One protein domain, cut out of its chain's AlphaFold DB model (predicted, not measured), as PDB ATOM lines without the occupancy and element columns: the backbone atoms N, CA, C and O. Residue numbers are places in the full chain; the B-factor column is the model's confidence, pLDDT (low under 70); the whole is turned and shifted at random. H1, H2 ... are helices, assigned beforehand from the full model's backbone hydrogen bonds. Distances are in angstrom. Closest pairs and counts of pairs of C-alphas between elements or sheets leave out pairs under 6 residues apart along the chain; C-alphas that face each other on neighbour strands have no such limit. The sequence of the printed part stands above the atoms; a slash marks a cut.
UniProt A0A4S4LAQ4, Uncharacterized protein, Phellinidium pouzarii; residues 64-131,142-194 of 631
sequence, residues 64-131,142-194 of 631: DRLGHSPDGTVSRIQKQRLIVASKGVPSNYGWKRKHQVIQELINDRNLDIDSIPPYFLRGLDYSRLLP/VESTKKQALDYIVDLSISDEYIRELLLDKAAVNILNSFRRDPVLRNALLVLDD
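What this domain is: This is residues 64 to 131 and 142 to 194 of the 631 residues of an uncharacterized protein of Phellinidium pouzarii (UniProt A0A4S4LAQ4). H5 and H8 lie side by side, H7 packs on H8, and H6 folds off the end of H5, so that these four helices make a small cluster; H1 runs the same way as H5, staggered so that only its first residues, 70 to 74, meet H5. From the far end of H1 the chain turns through H2 and comes back past H1 and H7 as a thinly attached stretch with the short H3 and H4, and residues 107 to 115 stick out. The printed part has 121 residues, with eight named helices in the order H1 to H8 and no named strand; the class is all helix. By its radius of gyration of the C-alphas, 15.1 A, the whole is compact, and the C-alphas span 44 by 35 by 22 A.

How they stand to each other: H1, residues 70 to 86, and H5, residues 143 to 159, touch at a shallow tilt of 22 degrees, the same way; the closest C-alphas are those of Pro 70 and Ala 149, 6.6 A apart. H1 touches H5 with residues 70 to 74 alone, and H5 touches H1 with residues 149 to 156 alone. H2, residues 95 to 108, is close to H1 but not clearly touching, with the C-alphas of Val 84 and Ile 102 7.2 A apart, and is about perpendicular to it at 83 degrees. H3, residues 119 to 123, is close to H1 but not clearly touching, the closest C-alphas being those of Ile 77 and Phe 120, 7.4 A apart. H4, residues 126 to 129, is close to H7, residues 172 to 177, but not clearly touching: the C-alphas of Tyr 126 and Ala 172 are the closest, at 7.7 A. H5 touches H8, residues 183 to 193, with 13 pairs of C-alphas within 8 A, at a shallow tilt of 19 degrees, the same way; the closest are those of Val 154 and Ala 188, 5.5 A apart. H6, residues 161 to 169, and H5 touch only at the corner by their link, with the C-alphas of Ser 157 and Arg 164 4.5 A apart. H6 and H8 only just touch, with 3 pairs of C-alphas within 8 A, the closest being those of Arg 164 and Leu 192 at 6.2 A. H7 and H8 touch at a steep tilt of 46 degrees, opposite ways, with the C-alphas of Val 173 and Leu 189 closest at 6.3 A. The helix packing is part aligned, part crossed: of 4 touching pairs given a tilt, 2 are at a shallow tilt. Among the pairs that are apart are H1 and H8, H2 and H5, and H5 and H7. In H1, H2, H3, H5, H6, H7 and H8 every O i to N i+4 pair is within hydrogen-bond range; H4 is too short for such a pair, and its 1 pair of O i and N i+3 is within range.

Where its parts are: H1 begins at C-alpha 70 at (-1.203, -54.981, 28.739) and is 24.3 A long from first to last C-alpha. H2 is 19.4 A long, and H3 and H4 have 5 and 4 residues. H5 is 24.2 A long and begins at C-alpha 143 at (-2.842, -54.538, 14.004). H6 is 12.0 A long, H7 has 6 residues, and H8, 15.2 A long, ends at C-alpha 193 at (0.717, -32.738, 23.356).

The domain as a whole: The two C-alphas farthest apart are those of Asn 110 and Arg 181, 45.0 A. Residues 132 to 141 are not printed, and C-alphas 131 and 142 are 12.9 A apart across this cut, in the link from H4 to H5. Of the links that are printed whole, those from H1 to H2 and from H2 to H3 are short, and the other four are tight. The mean pLDDT of the printed part is 71.5; 32 residues are under 70, among them residues 109 to 131, and H3 and H4 have means of 43 and 48.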
ATOM      1  N   ASP A  64      -1.430 -62.888  30.075       76.62
ATOM      2  CA  ASP A  64      -2.186 -62.391  31.232       76.62
ATOM      3  C   ASP A  64      -1.750 -63.084  32.524       76.62
ATOM      4  O   ASP A  64      -1.359 -62.424  33.488       76.62
ATOM      5  N   ARG A  65      -1.732 -64.425  32.534       81.44
ATOM      6  CA  ARG A  65      -1.310 -65.220  33.702       81.44
ATOM      7  C   ARG A  65       0.137 -64.964  34.112       81.44
ATOM      8  O   ARG A  65       0.454 -65.037  35.295       81.44
ATOM      9  N   LEU A  66       1.008 -64.664  33.153       77.88
ATOM     10  CA  LEU A  66       2.406 -64.314  33.404       77.88
ATOM     11  C   LEU A  66       2.599 -62.825  33.754       77.88
ATOM     12  O   LEU A  66       3.727 -62.394  33.988       77.88
ATOM     13  N   GLY A  67       1.528 -62.022  33.793       77.19
ATOM     14  CA  GLY A  67       1.601 -60.581  34.051       77.19
ATOM     15  C   GLY A  67       2.320 -59.797  32.944       77.19
ATOM     16  O   GLY A  67       2.886 -58.731  33.204       77.19
ATOM     17  N   HIS A  68       2.347 -60.358  31.734       79.81
ATOM     18  CA  HIS A  68       2.898 -59.772  30.509       79.81
ATOM     19  C   HIS A  68       1.824 -59.248  29.563       79.81
ATOM     20  O   HIS A  68       2.156 -58.689  28.518       79.81
ATOM     21  N   SER A  69       0.551 -59.401  29.910       77.62
ATOM     22  CA  SER A  69      -0.495 -58.701  29.192       77.62
ATOM     23  C   SER A  69      -0.409 -57.192  29.391       77.62
ATOM     24  O   SER A  69       0.278 -56.716  30.309       77.62
ATOM     25  N   PRO A  70      -1.102 -56.417  28.546       72.56
ATOM     26  CA  PRO A  70      -1.203 -54.981  28.739       72.56
ATOM     27  C   PRO A  70      -1.700 -54.606  30.148       72.56
ATOM     28  O   PRO A  70      -1.046 -53.809  30.818       72.56
ATOM     29  N   ASP A  71      -2.746 -55.269  30.658       71.00
ATOM     30  CA  ASP A  71      -3.276 -55.051  32.016       71.00
ATOM     31  C   ASP A  71      -2.272 -55.428  33.112       71.00
ATOM     32  O   ASP A  71      -2.090 -54.698  34.095       71.00
ATOM     33  N   GLY A  72      -1.568 -56.552  32.941       78.12
ATOM     34  CA  GLY A  72      -0.497 -56.962  33.847       78.12
ATOM     35  C   GLY A  72       0.640 -55.941  33.877       78.12
ATOM     36  O   GLY A  72       1.154 -55.598  34.943       78.12
ATOM     37  N   THR A  73       0.992 -55.381  32.721       77.38
ATOM     38  CA  THR A  73       2.025 -54.347  32.589       77.38
ATOM     39  C   THR A  73       1.591 -53.039  33.254       77.38
ATOM     40  O   THR A  73       2.349 -52.490  34.056       77.38
ATOM     41  N   VAL A  74       0.357 -52.587  33.010       72.50
ATOM     42  CA  VAL A  74      -0.267 -51.429  33.675       72.50
ATOM     43  C   VAL A  74      -0.235 -51.595  35.194       72.50
ATOM     44  O   VAL A  74       0.279 -50.729  35.903       72.50
ATOM     45  N   SER A  75      -0.693 -52.742  35.696       75.25
ATOM     46  CA  SER A  75      -0.741 -53.041  37.133       75.25
ATOM     47  C   SER A  75       0.647 -53.001  37.774       75.25
ATOM     48  O   SER A  75       0.818 -52.541  38.903       75.25
ATOM     49  N   ARG A  76       1.680 -53.445  37.051       79.25
ATOM     50  CA  ARG A  76       3.072 -53.398  37.522       79.25
ATOM     51  C   ARG A  76       3.617 -51.978  37.555       79.25
ATOM     52  O   ARG A  76       4.259 -51.618  38.542       79.25
ATOM     53  N   ILE A  77       3.328 -51.182  36.526       77.19
ATOM     54  CA  ILE A  77       3.673 -49.756  36.479       77.19
ATOM     55  C   ILE A  77       3.020 -49.029  37.665       77.19
ATOM     56  O   ILE A  77       3.699 -48.320  38.409       77.19
ATOM     57  N   GLN A  78       1.727 -49.260  37.905       76.00
ATOM     58  CA  GLN A  78       0.987 -48.680  39.030       76.00
ATOM     59  C   GLN A  78       1.529 -49.147  40.389       76.00
ATOM     60  O   GLN A  78       1.761 -48.329  41.280       76.00
ATOM     61  N   LYS A  79       1.818 -50.443  40.558       80.50
ATOM     62  CA  LYS A  79       2.396 -50.980  41.802       80.50
ATOM     63  C   LYS A  79       3.759 -50.361  42.112       80.50
ATOM     64  O   LYS A  79       4.021 -49.993  43.255       80.50
ATOM     65  N   GLN A  80       4.618 -50.201  41.108       74.75
ATOM     66  CA  GLN A  80       5.908 -49.530  41.284       74.75
ATOM     67  C   GLN A  80       5.741 -48.061  41.676       74.75
ATOM     68  O   GLN A  80       6.489 -47.555  42.510       74.75
ATOM     69  N   ARG A  81       4.715 -47.387  41.157       72.38
ATOM     70  CA  ARG A  81       4.389 -46.014  41.553       72.38
ATOM     71  C   ARG A  81       3.914 -45.900  42.985       72.38
ATOM     72  O   ARG A  81       4.360 -44.991  43.671       72.38
ATOM     73  N   LEU A  82       3.091 -46.829  43.463       76.44
ATOM     74  CA  LEU A  82       2.709 -46.875  44.878       76.44
ATOM     75  C   LEU A  82       3.939 -47.065  45.780       76.44
ATOM     76  O   LEU A  82       4.028 -46.451  46.842       76.44
ATOM     77  N   ILE A  83       4.943 -47.828  45.333       77.69
ATOM     78  CA  ILE A  83       6.223 -47.968  46.048       77.69
ATOM     79  C   ILE A  83       7.005 -46.644  46.055       77.69
ATOM     80  O   ILE A  83       7.590 -46.280  47.070       77.69
ATOM     81  N   VAL A  84       7.006 -45.891  44.953       69.94
ATOM     82  CA  VAL A  84       7.648 -44.566  44.893       69.94
ATOM     83  C   VAL A  84       6.905 -43.542  45.758       69.94
ATOM     84  O   VAL A  84       7.535 -42.815  46.522       69.94
ATOM     85  N   ALA A  85       5.575 -43.508  45.682       69.81
ATOM     86  CA  ALA A  85       4.732 -42.599  46.452       69.81
ATOM     87  C   ALA A  85       4.829 -42.868  47.962       69.81
ATOM     88  O   ALA A  85       4.983 -41.936  48.748       69.81
ATOM     89  N   SER A  86       4.830 -44.141  48.375       75.88
ATOM     90  CA  SER A  86       4.972 -44.535  49.787       75.88
ATOM     91  C   SER A  86       6.342 -44.209  50.387       75.88
ATOM     92  O   SER A  86       6.458 -44.081  51.602       75.88
ATOM     93  N   LYS A  87       7.374 -43.986  49.562       77.44
ATOM     94  CA  LYS A  87       8.685 -43.483  50.011       77.44
ATOM     95  C   LYS A  87       8.696 -41.978  50.311       77.44
ATOM     96  O   LYS A  87       9.763 -41.410  50.520       77.44
ATOM     97  N   GLY A  88       7.526 -41.338  50.355       71.25
ATOM     98  CA  GLY A  88       7.373 -39.973  50.841       71.25
ATOM     99  C   GLY A  88       7.886 -38.916  49.874       71.25
ATOM    100  O   GLY A  88       8.214 -37.826  50.326       71.25
ATOM    101  N   VAL A  89       7.964 -39.211  48.568       72.44
ATOM    102  CA  VAL A  89       8.259 -38.191  47.552       72.44
ATOM    103  C   VAL A  89       7.079 -37.208  47.522       72.44
ATOM    104  O   VAL A  89       5.992 -37.592  47.085       72.44
ATOM    105  N   PRO A  90       7.254 -35.952  47.975       70.88
ATOM    106  CA  PRO A  90       6.195 -34.952  48.002       70.88
ATOM    107  C   PRO A  90       5.538 -34.779  46.626       70.88
ATOM    108  O   PRO A  90       6.209 -34.614  45.598       70.88
ATOM    109  N   SER A  91       4.205 -34.806  46.598       62.38
ATOM    110  CA  SER A  91       3.395 -34.710  45.374       62.38
ATOM    111  C   SER A  91       3.595 -33.386  44.622       62.38
ATOM    112  O   SER A  91       3.401 -33.326  43.409       62.38
ATOM    113  N   ASN A  92       4.057 -32.358  45.324       69.56
ATOM    114  CA  ASN A  92       4.342 -31.001  44.872       69.56
ATOM    115  C   ASN A  92       5.728 -30.811  44.223       69.56
ATOM    116  O   ASN A  92       6.002 -29.729  43.706       69.56
ATOM    117  N   TYR A  93       6.598 -31.828  44.172       74.19
ATOM    118  CA  TYR A  93       7.823 -31.711  43.376       74.19
ATOM    119  C   TYR A  93       7.544 -31.737  41.867       74.19
ATOM    120  O   TYR A  93       6.780 -32.568  41.369       74.19
ATOM    121  N   GLY A  94       8.226 -30.856  41.130       68.75
ATOM    122  CA  GLY A  94       8.268 -30.911  39.671       68.75
ATOM    123  C   GLY A  94       8.891 -32.221  39.175       68.75
ATOM    124  O   GLY A  94       9.745 -32.803  39.849       68.75
ATOM    125  N   TRP A  95       8.476 -32.671  37.986       64.38
ATOM    126  CA  TRP A  95       8.876 -33.951  37.387       64.38
ATOM    127  C   TRP A  95      10.384 -34.211  37.456       64.38
ATOM    128  O   TRP A  95      10.797 -35.252  37.955       64.38
ATOM    129  N   LYS A  96      11.212 -33.246  37.030       71.69
ATOM    130  CA  LYS A  96      12.677 -33.399  37.010       71.69
ATOM    131  C   LYS A  96      13.231 -33.785  38.380       71.69
ATOM    132  O   LYS A  96      14.071 -34.672  38.473       71.69
ATOM    133  N   ARG A  97      12.701 -33.177  39.446       75.62
ATOM    134  CA  ARG A  97      13.106 -33.470  40.823       75.62
ATOM    135  C   ARG A  97      12.532 -34.795  41.318       75.62
ATOM    136  O   ARG A  97      13.249 -35.528  41.978       75.62
ATOM    137  N   LYS A  98      11.290 -35.151  40.962       71.56
ATOM    138  CA  LYS A  98      10.733 -36.488  41.251       71.56
ATOM    139  C   LYS A  98      11.556 -37.589  40.584       71.56
ATOM    140  O   LYS A  98      11.920 -38.548  41.249       71.56
ATOM    141  N   HIS A  99      11.878 -37.435  39.301       69.94
ATOM    142  CA  HIS A  99      12.696 -38.387  38.558       69.94
ATOM    143  C   HIS A  99      14.099 -38.485  39.151       69.94
ATOM    144  O   HIS A  99      14.578 -39.588  39.378       69.94
ATOM    145  N   GLN A 100      14.726 -37.351  39.470       77.44
ATOM    146  CA  GLN A 100      16.030 -37.327  40.122       77.44
ATOM    147  C   GLN A 100      16.001 -38.028  41.486       77.44
ATOM    148  O   GLN A 100      16.825 -38.898  41.710       77.44
ATOM    149  N   VAL A 101      15.015 -37.748  42.343       74.31
ATOM    150  CA  VAL A 101      14.856 -38.428  43.643       74.31
ATOM    151  C   VAL A 101      14.609 -39.928  43.460       74.31
ATOM    152  O   VAL A 101      15.112 -40.731  44.234       74.31
ATOM    153  N   ILE A 102      13.865 -40.340  42.431       69.56
ATOM    154  CA  ILE A 102      13.679 -41.760  42.103       69.56
ATOM    155  C   ILE A 102      15.004 -42.394  41.669       69.56
ATOM    156  O   ILE A 102      15.326 -43.474  42.148       69.56
ATOM    157  N   GLN A 103      15.776 -41.734  40.802       72.88
ATOM    158  CA  GLN A 103      17.093 -42.212  40.369       72.88
ATOM    159  C   GLN A 103      18.081 -42.267  41.536       72.88
ATOM    160  O   GLN A 103      18.791 -43.251  41.688       72.88
ATOM    161  N   GLU A 104      18.078 -41.260  42.406       78.44
ATOM    162  CA  GLU A 104      18.859 -41.236  43.643       78.44
ATOM    163  C   GLU A 104      18.445 -42.394  44.556       78.44
ATOM    164  O   GLU A 104      19.302 -43.157  44.968       78.44
ATOM    165  N   LEU A 105      17.147 -42.639  44.774       70.12
ATOM    166  CA  LEU A 105      16.653 -43.781  45.560       70.12
ATOM    167  C   LEU A 105      16.984 -45.152  44.948       70.12
ATOM    168  O   LEU A 105      17.069 -46.134  45.691       70.12
ATOM    169  N   ILE A 106      17.097 -45.234  43.619       66.94
ATOM    170  CA  ILE A 106      17.537 -46.432  42.890       66.94
ATOM    171  C   ILE A 106      19.048 -46.629  43.060       66.94
ATOM    172  O   ILE A 106      19.485 -47.760  43.225       66.94
ATOM    173  N   ASN A 107      19.826 -45.545  43.063       71.38
ATOM    174  CA  ASN A 107      21.284 -45.585  43.172       71.38
ATOM    175  C   ASN A 107      21.783 -45.745  44.624       71.38
ATOM    176  O   ASN A 107      22.799 -46.396  44.840       71.38
ATOM    177  N   ASP A 108      21.084 -45.177  45.616       70.19
ATOM    178  CA  ASP A 108      21.497 -45.161  47.035       70.19
ATOM    179  C   ASP A 108      21.216 -46.469  47.772       70.19
ATOM    180  O   ASP A 108      21.831 -46.778  48.794       70.19
ATOM    181  N   ARG A 109      20.248 -47.252  47.298       54.62
ATOM    182  CA  ARG A 109      19.998 -48.578  47.851       54.62
ATOM    183  C   ARG A 109      20.580 -49.576  46.867       54.62
ATOM    184  O   ARG A 109      20.179 -49.564  45.711       54.62
ATOM    185  N   ASN A 110      21.381 -50.528  47.348       49.88
ATOM    186  CA  ASN A 110      21.521 -51.863  46.743       49.88
ATOM    187  C   ASN A 110      20.152 -52.593  46.735       49.88
ATOM    188  O   ASN A 110      20.022 -53.724  47.197       49.88
ATOM    189  N   LEU A 111      19.082 -51.915  46.307       48.31
ATOM    190  CA  LEU A 111      17.862 -52.528  45.840       48.31
ATOM    191  C   LEU A 111      18.320 -53.365  44.668       48.31
ATOM    192  O   LEU A 111      18.738 -52.811  43.656       48.31
ATOM    193  N   ASP A 112      18.307 -54.675  44.877       46.44
ATOM    194  CA  ASP A 112      18.600 -55.657  43.856       46.44
ATOM    195  C   ASP A 112      17.916 -55.211  42.561       46.44
ATOM    196  O   ASP A 112      16.683 -55.167  42.478       46.44
ATOM    197  N   ILE A 113      18.716 -54.755  41.597       43.34
ATOM    198  CA  ILE A 113      18.235 -54.227  40.320       43.34
ATOM    199  C   ILE A 113      17.486 -55.341  39.572       43.34
ATOM    200  O   ILE A 113      16.625 -55.050  38.748       43.34
ATOM    201  N   ASP A 114      17.688 -56.608  39.946       43.72
ATOM    202  CA  ASP A 114      16.917 -57.739  39.438       43.72
ATOM    203  C   ASP A 114      15.476 -57.795  40.003       43.72
ATOM    204  O   ASP A 114      14.601 -58.438  39.418       43.72
ATOM    205  N   SER A 115      15.171 -57.046  41.074       42.38
ATOM    206  CA  SER A 115      13.824 -56.889  41.656       42.38
ATOM    207  C   SER A 115      13.029 -55.689  41.111       42.38
ATOM    208  O   SER A 115      11.794 -55.714  41.132       42.38
ATOM    209  N   ILE A 116      13.703 -54.652  40.587       44.56
ATOM    210  CA  ILE A 116      13.078 -53.588  39.781       44.56
ATOM    211  C   ILE A 116      13.293 -53.971  38.334       44.56
ATOM    212  O   ILE A 116      14.356 -53.712  37.775       44.56
ATOM    213  N   PRO A 117      12.321 -54.601  37.685       42.91
ATOM    214  CA  PRO A 117      12.743 -55.398  36.577       42.91
ATOM    215  C   PRO A 117      13.200 -54.543  35.383       42.91
ATOM    216  O   PRO A 117      12.564 -53.521  35.091       42.91
ATOM    217  N   PRO A 118      14.226 -54.983  34.629       42.28
ATOM    218  CA  PRO A 118      14.817 -54.237  33.512       42.28
ATOM    219  C   PRO A 118      13.821 -53.770  32.435       42.28
ATOM    220  O   PRO A 118      14.134 -52.910  31.615       42.28
ATOM    221  N   TYR A 119      12.609 -54.326  32.422       45.12
ATOM    222  CA  TYR A 119      11.510 -53.993  31.520       45.12
ATOM    223  C   TYR A 119      10.627 -52.821  31.956       45.12
ATOM    224  O   TYR A 119       9.731 -52.475  31.204       45.12
ATOM    225  N   PHE A 120      10.875 -52.126  33.067       40.53
ATOM    226  CA  PHE A 120      10.227 -50.815  33.245       40.53
ATOM    227  C   PHE A 120      10.796 -49.784  32.255       40.53
ATOM    228  O   PHE A 120      10.051 -49.069  31.598       40.53
ATOM    229  N   LEU A 121      12.121 -49.784  32.058       42.28
ATOM    230  CA  LEU A 121      12.794 -48.954  31.050       42.28
ATOM    231  C   LEU A 121      12.936 -49.664  29.688       42.28
ATOM    232  O   LEU A 121      12.851 -48.991  28.667       42.28
ATOM    233  N   ARG A 122      13.073 -51.006  29.631       43.75
ATOM    234  CA  ARG A 122      13.000 -51.770  28.357       43.75
ATOM    235  C   ARG A 122      11.578 -52.017  27.839       43.75
ATOM    236  O   ARG A 122      11.421 -52.308  26.665       43.75
ATOM    237  N   GLY A 123      10.547 -51.960  28.675       43.53
ATOM    238  CA  GLY A 123       9.142 -52.072  28.251       43.53
ATOM    239  C   GLY A 123       8.609 -50.759  27.684       43.53
ATOM    240  O   GLY A 123       7.731 -50.773  26.832       43.53
ATOM    241  N   LEU A 124       9.227 -49.640  28.078       44.69
ATOM    242  CA  LEU A 124       9.124 -48.341  27.412       44.69
ATOM    243  C   LEU A 124      10.135 -48.192  26.259       44.69
ATOM    244  O   LEU A 124      10.260 -47.110  25.690       44.69
ATOM    245  N   ASP A 125      10.860 -49.255  25.885       52.94
ATOM    246  CA  ASP A 125      11.649 -49.283  24.651       52.94
ATOM    247  C   ASP A 125      10.690 -49.458  23.465       52.94
ATOM    248  O   ASP A 125      10.580 -50.516  22.838       52.94
ATOM    249  N   TYR A 126       9.959 -48.379  23.180       51.16
ATOM    250  CA  TYR A 126       9.010 -48.246  22.077       51.16
ATOM    251  C   TYR A 126       9.620 -48.623  20.728       51.16
ATOM    252  O   TYR A 126       8.893 -48.998  19.813       51.16
ATOM    253  N   SER A 127      10.952 -48.597  20.611       46.00
ATOM    254  CA  SER A 127      11.683 -49.020  19.417       46.00
ATOM    255  C   SER A 127      11.497 -50.504  19.058       46.00
ATOM    256  O   SER A 127      11.775 -50.889  17.921       46.00
ATOM    257  N   ARG A 128      11.011 -51.343  19.991       49.41
ATOM    258  CA  ARG A 128      10.659 -52.752  19.729       49.41
ATOM    259  C   ARG A 128       9.213 -52.942  19.271       49.41
ATOM    260  O   ARG A 128       8.966 -53.803  18.431       49.41
ATOM    261  N   LEU A 129       8.282 -52.136  19.787       47.00
ATOM    262  CA  LEU A 129       6.871 -52.136  19.370       47.00
ATOM    263  C   LEU A 129       6.661 -51.395  18.041       47.00
ATOM    264  O   LEU A 129       5.754 -51.730  17.282       47.00
ATOM    265  N   LEU A 130       7.511 -50.410  17.742       48.56
ATOM    266  CA  LEU A 130       7.437 -49.573  16.549       48.56
ATOM    267  C   LEU A 130       8.491 -50.016  15.525       48.56
ATOM    268  O   LEU A 130       9.587 -50.428  15.906       48.56
ATOM    269  N   PRO A 131       8.193 -50.003  14.216       43.91
ATOM    270  CA  PRO A 131       9.095 -50.501  13.179       43.91
ATOM    271  C   PRO A 131      10.419 -49.733  13.168       43.91
ATOM    272  O   PRO A 131      10.527 -48.644  12.608       43.91
ATOM    273  N   VAL A 142       0.070 -58.063  14.001       75.25
ATOM    274  CA  VAL A 142      -1.348 -58.037  14.331       75.25
ATOM    275  C   VAL A 142      -1.721 -56.614  14.739       75.25
ATOM    276  O   VAL A 142      -1.346 -56.120  15.804       75.25
ATOM    277  N   GLU A 143      -2.441 -55.938  13.850       75.44
ATOM    278  CA  GLU A 143      -2.842 -54.538  14.004       75.44
ATOM    279  C   GLU A 143      -3.688 -54.301  15.268       75.44
ATOM    280  O   GLU A 143      -3.547 -53.275  15.933       75.44
ATOM    281  N   SER A 144      -4.493 -55.291  15.674       76.25
ATOM    282  CA  SER A 144      -5.290 -55.245  16.908       76.25
ATOM    283  C   SER A 144      -4.424 -55.103  18.162       76.25
ATOM    284  O   SER A 144      -4.730 -54.275  19.017       76.25
ATOM    285  N   THR A 145      -3.313 -55.843  18.267       77.25
ATOM    286  CA  THR A 145      -2.408 -55.776  19.425       77.25
ATOM    287  C   THR A 145      -1.721 -54.415  19.518       77.25
ATOM    288  O   THR A 145      -1.553 -53.880  20.614       77.25
ATOM    289  N   LYS A 146      -1.330 -53.835  18.374       79.06
ATOM    290  CA  LYS A 146      -0.724 -52.494  18.330       79.06
ATOM    291  C   LYS A 146      -1.720 -51.431  18.763       79.06
ATOM    292  O   LYS A 146      -1.389 -50.621  19.627       79.06
ATOM    293  N   LYS A 147      -2.935 -51.472  18.208       80.75
ATOM    294  CA  LYS A 147      -4.026 -50.574  18.590       80.75
ATOM    295  C   LYS A 147      -4.298 -50.661  20.090       80.75
ATOM    296  O   LYS A 147      -4.259 -49.644  20.768       80.75
ATOM    297  N   GLN A 148      -4.452 -51.875  20.613       81.06
ATOM    298  CA  GLN A 148      -4.679 -52.106  22.035       81.06
ATOM    299  C   GLN A 148      -3.547 -51.515  22.889       81.06
ATOM    300  O   GLN A 148      -3.810 -50.772  23.828       81.06
ATOM    301  N   ALA A 149      -2.280 -51.784  22.554       79.94
ATOM    302  CA  ALA A 149      -1.144 -51.225  23.288       79.94
ATOM    303  C   ALA A 149      -1.129 -49.684  23.277       79.94
ATOM    304  O   ALA A 149      -0.804 -49.068  24.292       79.94
ATOM    305  N   LEU A 150      -1.496 -49.063  22.154       82.44
ATOM    306  CA  LEU A 150      -1.619 -47.609  22.040       82.44
ATOM    307  C   LEU A 150      -2.771 -47.057  22.875       82.44
ATOM    308  O   LEU A 150      -2.571 -46.067  23.576       82.44
ATOM    309  N   ASP A 151      -3.922 -47.725  22.875       83.75
ATOM    310  CA  ASP A 151      -5.053 -47.362  23.727       83.75
ATOM    311  C   ASP A 151      -4.676 -47.414  25.213       83.75
ATOM    312  O   ASP A 151      -5.014 -46.497  25.959       83.75
ATOM    313  N   TYR A 152      -3.885 -48.406  25.636       83.75
ATOM    314  CA  TYR A 152      -3.357 -48.457  27.003       83.75
ATOM    315  C   TYR A 152      -2.402 -47.313  27.321       83.75
ATOM    316  O   TYR A 152      -2.431 -46.784  28.428       83.75
ATOM    317  N   ILE A 153      -1.541 -46.923  26.381       83.88
ATOM    318  CA  ILE A 153      -0.632 -45.788  26.580       83.88
ATOM    319  C   ILE A 153      -1.433 -44.497  26.739       83.88
ATOM    320  O   ILE A 153      -1.107 -43.692  27.613       83.88
ATOM    321  N   VAL A 154      -2.482 -44.315  25.935       86.69
ATOM    322  CA  VAL A 154      -3.414 -43.192  26.067       86.69
ATOM    323  C   VAL A 154      -4.067 -43.210  27.443       86.69
ATOM    324  O   VAL A 154      -3.933 -42.239  28.184       86.69
ATOM    325  N   ASP A 155      -4.694 -44.320  27.827       86.06
ATOM    326  CA  ASP A 155      -5.394 -44.444  29.107       86.06
ATOM    327  C   ASP A 155      -4.458 -44.209  30.297       86.06
ATOM    328  O   ASP A 155      -4.808 -43.491  31.236       86.06
ATOM    329  N   LEU A 156      -3.240 -44.747  30.247       85.75
ATOM    330  CA  LEU A 156      -2.207 -44.511  31.251       85.75
ATOM    331  C   LEU A 156      -1.773 -43.043  31.303       85.75
ATOM    332  O   LEU A 156      -1.594 -42.505  32.390       85.75
ATOM    333  N   SER A 157      -1.606 -42.389  30.153       88.62
ATOM    334  CA  SER A 157      -1.192 -40.980  30.082       88.62
ATOM    335  C   SER A 157      -2.286 -40.034  30.579       88.62
ATOM    336  O   SER A 157      -1.985 -39.010  31.190       88.62
ATOM    337  N   ILE A 158      -3.551 -40.394  30.348       88.12
ATOM    338  CA  ILE A 158      -4.723 -39.667  30.845       88.12
ATOM    339  C   ILE A 158      -4.837 -39.829  32.361       88.12
ATOM    340  O   ILE A 158      -4.929 -38.828  33.074       88.12
ATOM    341  N   SER A 159      -4.776 -41.077  32.839       84.44
ATOM    342  CA  SER A 159      -4.905 -41.423  34.262       84.44
ATOM    343  C   SER A 159      -3.736 -40.915  35.099       84.44
ATOM    344  O   SER A 159      -3.860 -40.751  36.313       84.44
ATOM    345  N   ASP A 160      -2.566 -40.747  34.480       84.44
ATOM    346  CA  ASP A 160      -1.333 -40.617  35.225       84.44
ATOM    347  C   ASP A 160      -0.306 -39.677  34.581       84.44
ATOM    348  O   ASP A 160       0.494 -40.048  33.716       84.44
ATOM    349  N   GLU A 161      -0.256 -38.454  35.115       84.19
ATOM    350  CA  GLU A 161       0.667 -37.407  34.671       84.19
ATOM    351  C   GLU A 161       2.119 -37.873  34.637       84.19
ATOM    352  O   GLU A 161       2.825 -37.539  33.697       84.19
ATOM    353  N   TYR A 162       2.599 -38.642  35.621       81.81
ATOM    354  CA  TYR A 162       4.009 -39.047  35.591       81.81
ATOM    355  C   TYR A 162       4.290 -39.943  34.368       81.81
ATOM    356  O   TYR A 162       5.389 -39.898  33.831       81.81
ATOM    357  N   ILE A 163       3.319 -40.727  33.870       84.19
ATOM    358  CA  ILE A 163       3.532 -41.550  32.672       84.19
ATOM    359  C   ILE A 163       3.589 -40.616  31.479       84.19
ATOM    360  O   ILE A 163       4.532 -40.696  30.703       84.19
ATOM    361  N   ARG A 164       2.654 -39.671  31.384       87.75
ATOM    362  CA  ARG A 164       2.657 -38.664  30.324       87.75
ATOM    363  C   ARG A 164       3.964 -37.865  30.271       87.75
ATOM    364  O   ARG A 164       4.596 -37.815  29.224       87.75
ATOM    365  N   GLU A 165       4.406 -37.296  31.392       83.56
ATOM    366  CA  GLU A 165       5.654 -36.522  31.484       83.56
ATOM    367  C   GLU A 165       6.881 -37.379  31.146       83.56
ATOM    368  O   GLU A 165       7.798 -36.917  30.469       83.56
ATOM    369  N   LEU A 166       6.890 -38.653  31.555       82.25
ATOM    370  CA  LEU A 166       7.937 -39.595  31.163       82.25
ATOM    371  C   LEU A 166       7.959 -39.813  29.648       82.25
ATOM    372  O   LEU A 166       9.033 -39.873  29.053       82.25
ATOM    373  N   LEU A 167       6.792 -39.946  29.019       83.56
ATOM    374  CA  LEU A 167       6.679 -40.141  27.574       83.56
ATOM    375  C   LEU A 167       7.122 -38.902  26.799       83.56
ATOM    376  O   LEU A 167       7.822 -39.028  25.791       83.56
ATOM    377  N   LEU A 168       6.786 -37.718  27.307       83.12
ATOM    378  CA  LEU A 168       7.284 -36.446  26.795       83.12
ATOM    379  C   LEU A 168       8.817 -36.361  26.902       83.12
ATOM    380  O   LEU A 168       9.481 -36.080  25.904       83.12
ATOM    381  N   ASP A 169       9.391 -36.694  28.065       80.88
ATOM    382  CA  ASP A 169      10.844 -36.685  28.314       80.88
ATOM    383  C   ASP A 169      11.606 -37.672  27.420       80.88
ATOM    384  O   ASP A 169      12.668 -37.354  26.883       80.88
ATOM    385  N   LYS A 170      11.054 -38.869  27.199       77.81
ATOM    386  CA  LYS A 170      11.674 -39.904  26.355       77.81
ATOM    387  C   LYS A 170      11.532 -39.658  24.859       77.81
ATOM    388  O   LYS A 170      11.809 -40.559  24.070       77.81
ATOM    389  N   ALA A 171      11.135 -38.449  24.462       74.00
ATOM    390  CA  ALA A 171      10.910 -38.082  23.074       74.00
ATOM    391  C   ALA A 171       9.962 -39.064  22.362       74.00
ATOM    392  O   ALA A 171      10.055 -39.237  21.142       74.00
ATOM    393  N   ALA A 172       9.029 -39.689  23.097       74.81
ATOM    394  CA  ALA A 172       8.028 -40.574  22.505       74.81
ATOM    395  C   ALA A 172       7.223 -39.814  21.447       74.81
ATOM    396  O   ALA A 172       6.904 -40.375  20.408       74.81
ATOM    397  N   VAL A 173       7.027 -38.505  21.636       74.94
ATOM    398  CA  VAL A 173       6.452 -37.589  20.644       74.94
ATOM    399  C   VAL A 173       7.207 -37.617  19.312       74.94
ATOM    400  O   VAL A 173       6.575 -37.665  18.265       74.94
ATOM    401  N   ASN A 174       8.545 -37.647  19.305       76.44
ATOM    402  CA  ASN A 174       9.327 -37.710  18.062       76.44
ATOM    403  C   ASN A 174       9.163 -39.060  17.361       76.44
ATOM    404  O   ASN A 174       9.054 -39.115  16.136       76.44
ATOM    405  N   ILE A 175       9.114 -40.141  18.141       74.81
ATOM    406  CA  ILE A 175       8.913 -41.488  17.611       74.81
ATOM    407  C   ILE A 175       7.499 -41.606  17.035       74.81
ATOM    408  O   ILE A 175       7.336 -41.978  15.879       74.81
ATOM    409  N   LEU A 176       6.482 -41.210  17.795       73.50
ATOM    410  CA  LEU A 176       5.082 -41.225  17.383       73.50
ATOM    411  C   LEU A 176       4.817 -40.273  16.200       73.50
ATOM    412  O   LEU A 176       4.061 -40.621  15.296       73.50
ATOM    413  N   ASN A 177       5.490 -39.116  16.127       76.19
ATOM    414  CA  ASN A 177       5.385 -38.178  14.998       76.19
ATOM    415  C   ASN A 177       5.800 -38.812  13.664       76.19
ATOM    416  O   ASN A 177       5.280 -38.422  12.616       76.19
ATOM    417  N   SER A 178       6.691 -39.809  13.684       76.44
ATOM    418  CA  SER A 178       7.052 -40.558  12.473       76.44
ATOM    419  C   SER A 178       5.898 -41.412  11.918       76.44
ATOM    420  O   SER A 178       5.929 -41.801  10.752       76.44
ATOM    421  N   PHE A 179       4.832 -41.606  12.704       71.19
ATOM    422  CA  PHE A 179       3.649 -42.402  12.375       71.19
ATOM    423  C   PHE A 179       2.365 -41.584  12.185       71.19
ATOM    424  O   PHE A 179       1.271 -42.138  12.226       71.19
ATOM    425  N   ARG A 180       2.464 -40.276  11.913       73.56
ATOM    426  CA  ARG A 180       1.317 -39.347  11.764       73.56
ATOM    427  C   ARG A 180       0.179 -39.784  10.829       73.56
ATOM    428  O   ARG A 180      -0.876 -39.159  10.852       73.56
ATOM    429  N   ARG A 181       0.397 -40.781   9.968       79.62
ATOM    430  CA  ARG A 181      -0.621 -41.292   9.037       79.62
ATOM    431  C   ARG A 181      -1.604 -42.266   9.684       79.62
ATOM    432  O   ARG A 181      -2.675 -42.461   9.128       79.62
ATOM    433  N   ASP A 182      -1.249 -42.859  10.818       79.25
ATOM    434  CA  ASP A 182      -2.121 -43.782  11.536       79.25
ATOM    435  C   ASP A 182      -3.023 -42.993  12.509       79.25
ATOM    436  O   ASP A 182      -2.508 -42.259  13.365       79.25
ATOM    437  N   PRO A 183      -4.358 -43.099  12.382       76.88
ATOM    438  CA  PRO A 183      -5.297 -42.369  13.228       76.88
ATOM    439  C   PRO A 183      -5.161 -42.719  14.719       76.88
ATOM    440  O   PRO A 183      -5.312 -41.836  15.558       76.88
ATOM    441  N   VAL A 184      -4.799 -43.957  15.070       73.25
ATOM    442  CA  VAL A 184      -4.637 -44.381  16.472       73.25
ATOM    443  C   VAL A 184      -3.381 -43.755  17.081       73.25
ATOM    444  O   VAL A 184      -3.397 -43.240  18.199       73.25
ATOM    445  N   LEU A 185      -2.282 -43.726  16.323       78.69
ATOM    446  CA  LEU A 185      -1.035 -43.081  16.754       78.69
ATOM    447  C   LEU A 185      -1.191 -41.562  16.871       78.69
ATOM    448  O   LEU A 185      -0.605 -40.942  17.761       78.69
ATOM    449  N   ARG A 186      -2.023 -40.964  16.014       81.69
ATOM    450  CA  ARG A 186      -2.399 -39.552  16.116       81.69
ATOM    451  C   ARG A 186      -3.136 -39.254  17.424       81.69
ATOM    452  O   ARG A 186      -2.836 -38.237  18.044       81.69
ATOM    453  N   ASN A 187      -4.022 -40.138  17.874       83.00
ATOM    454  CA  ASN A 187      -4.701 -39.987  19.161       83.00
ATOM    455  C   ASN A 187      -3.701 -40.039  20.329       83.00
ATOM    456  O   ASN A 187      -3.688 -39.152  21.179       83.00
ATOM    457  N   ALA A 188      -2.770 -40.997  20.325       81.50
ATOM    458  CA  ALA A 188      -1.713 -41.053  21.339       81.50
ATOM    459  C   ALA A 188      -0.866 -39.771  21.398       81.50
ATOM    460  O   ALA A 188      -0.556 -39.283  22.482       81.50
ATOM    461  N   LEU A 189      -0.534 -39.188  20.244       83.62
ATOM    462  CA  LEU A 189       0.174 -37.909  20.175       83.62
ATOM    463  C   LEU A 189      -0.626 -36.750  20.760       83.62
ATOM    464  O   LEU A 189      -0.068 -35.964  21.514       83.62
ATOM    465  N   LEU A 190      -1.908 -36.643  20.408       85.19
ATOM    466  CA  LEU A 190      -2.769 -35.546  20.859       85.19
ATOM    467  C   LEU A 190      -2.938 -35.547  22.377       85.19
ATOM    468  O   LEU A 190      -2.941 -34.482  22.987       85.19
ATOM    469  N   VAL A 191      -2.998 -36.735  22.981       85.12
ATOM    470  CA  VAL A 191      -2.981 -36.887  24.438       85.12
ATOM    471  C   VAL A 191      -1.668 -36.352  24.990       85.12
ATOM    472  O   VAL A 191      -1.677 -35.544  25.895       85.12
ATOM    473  N   LEU A 192      -0.515 -36.729  24.442       83.19
ATOM    474  CA  LEU A 192       0.754 -36.242  24.990       83.19
ATOM    475  C   LEU A 192       0.945 -34.720  24.829       83.19
ATOM    476  O   LEU A 192       1.568 -34.108  25.692       83.19
ATOM    477  N   ASP A 193       0.430 -34.125  23.752       83.38
ATOM    478  CA  ASP A 193       0.717 -32.738  23.356       83.38
ATOM    479  C   ASP A 193      -0.150 -31.684  24.083       83.38
ATOM    480  O   ASP A 193       0.313 -30.572  24.339       83.38
ATOM    481  N   ASP A 194      -1.392 -32.009  24.463       81.62
ATOM    482  CA  ASP A 194      -2.322 -31.017  25.025       81.62
ATOM    483  C   ASP A 194      -2.199 -30.854  26.548       81.62
ATOM    484  O   ASP A 194      -2.984 -31.364  27.356       81.62
TER     485      ASP A 194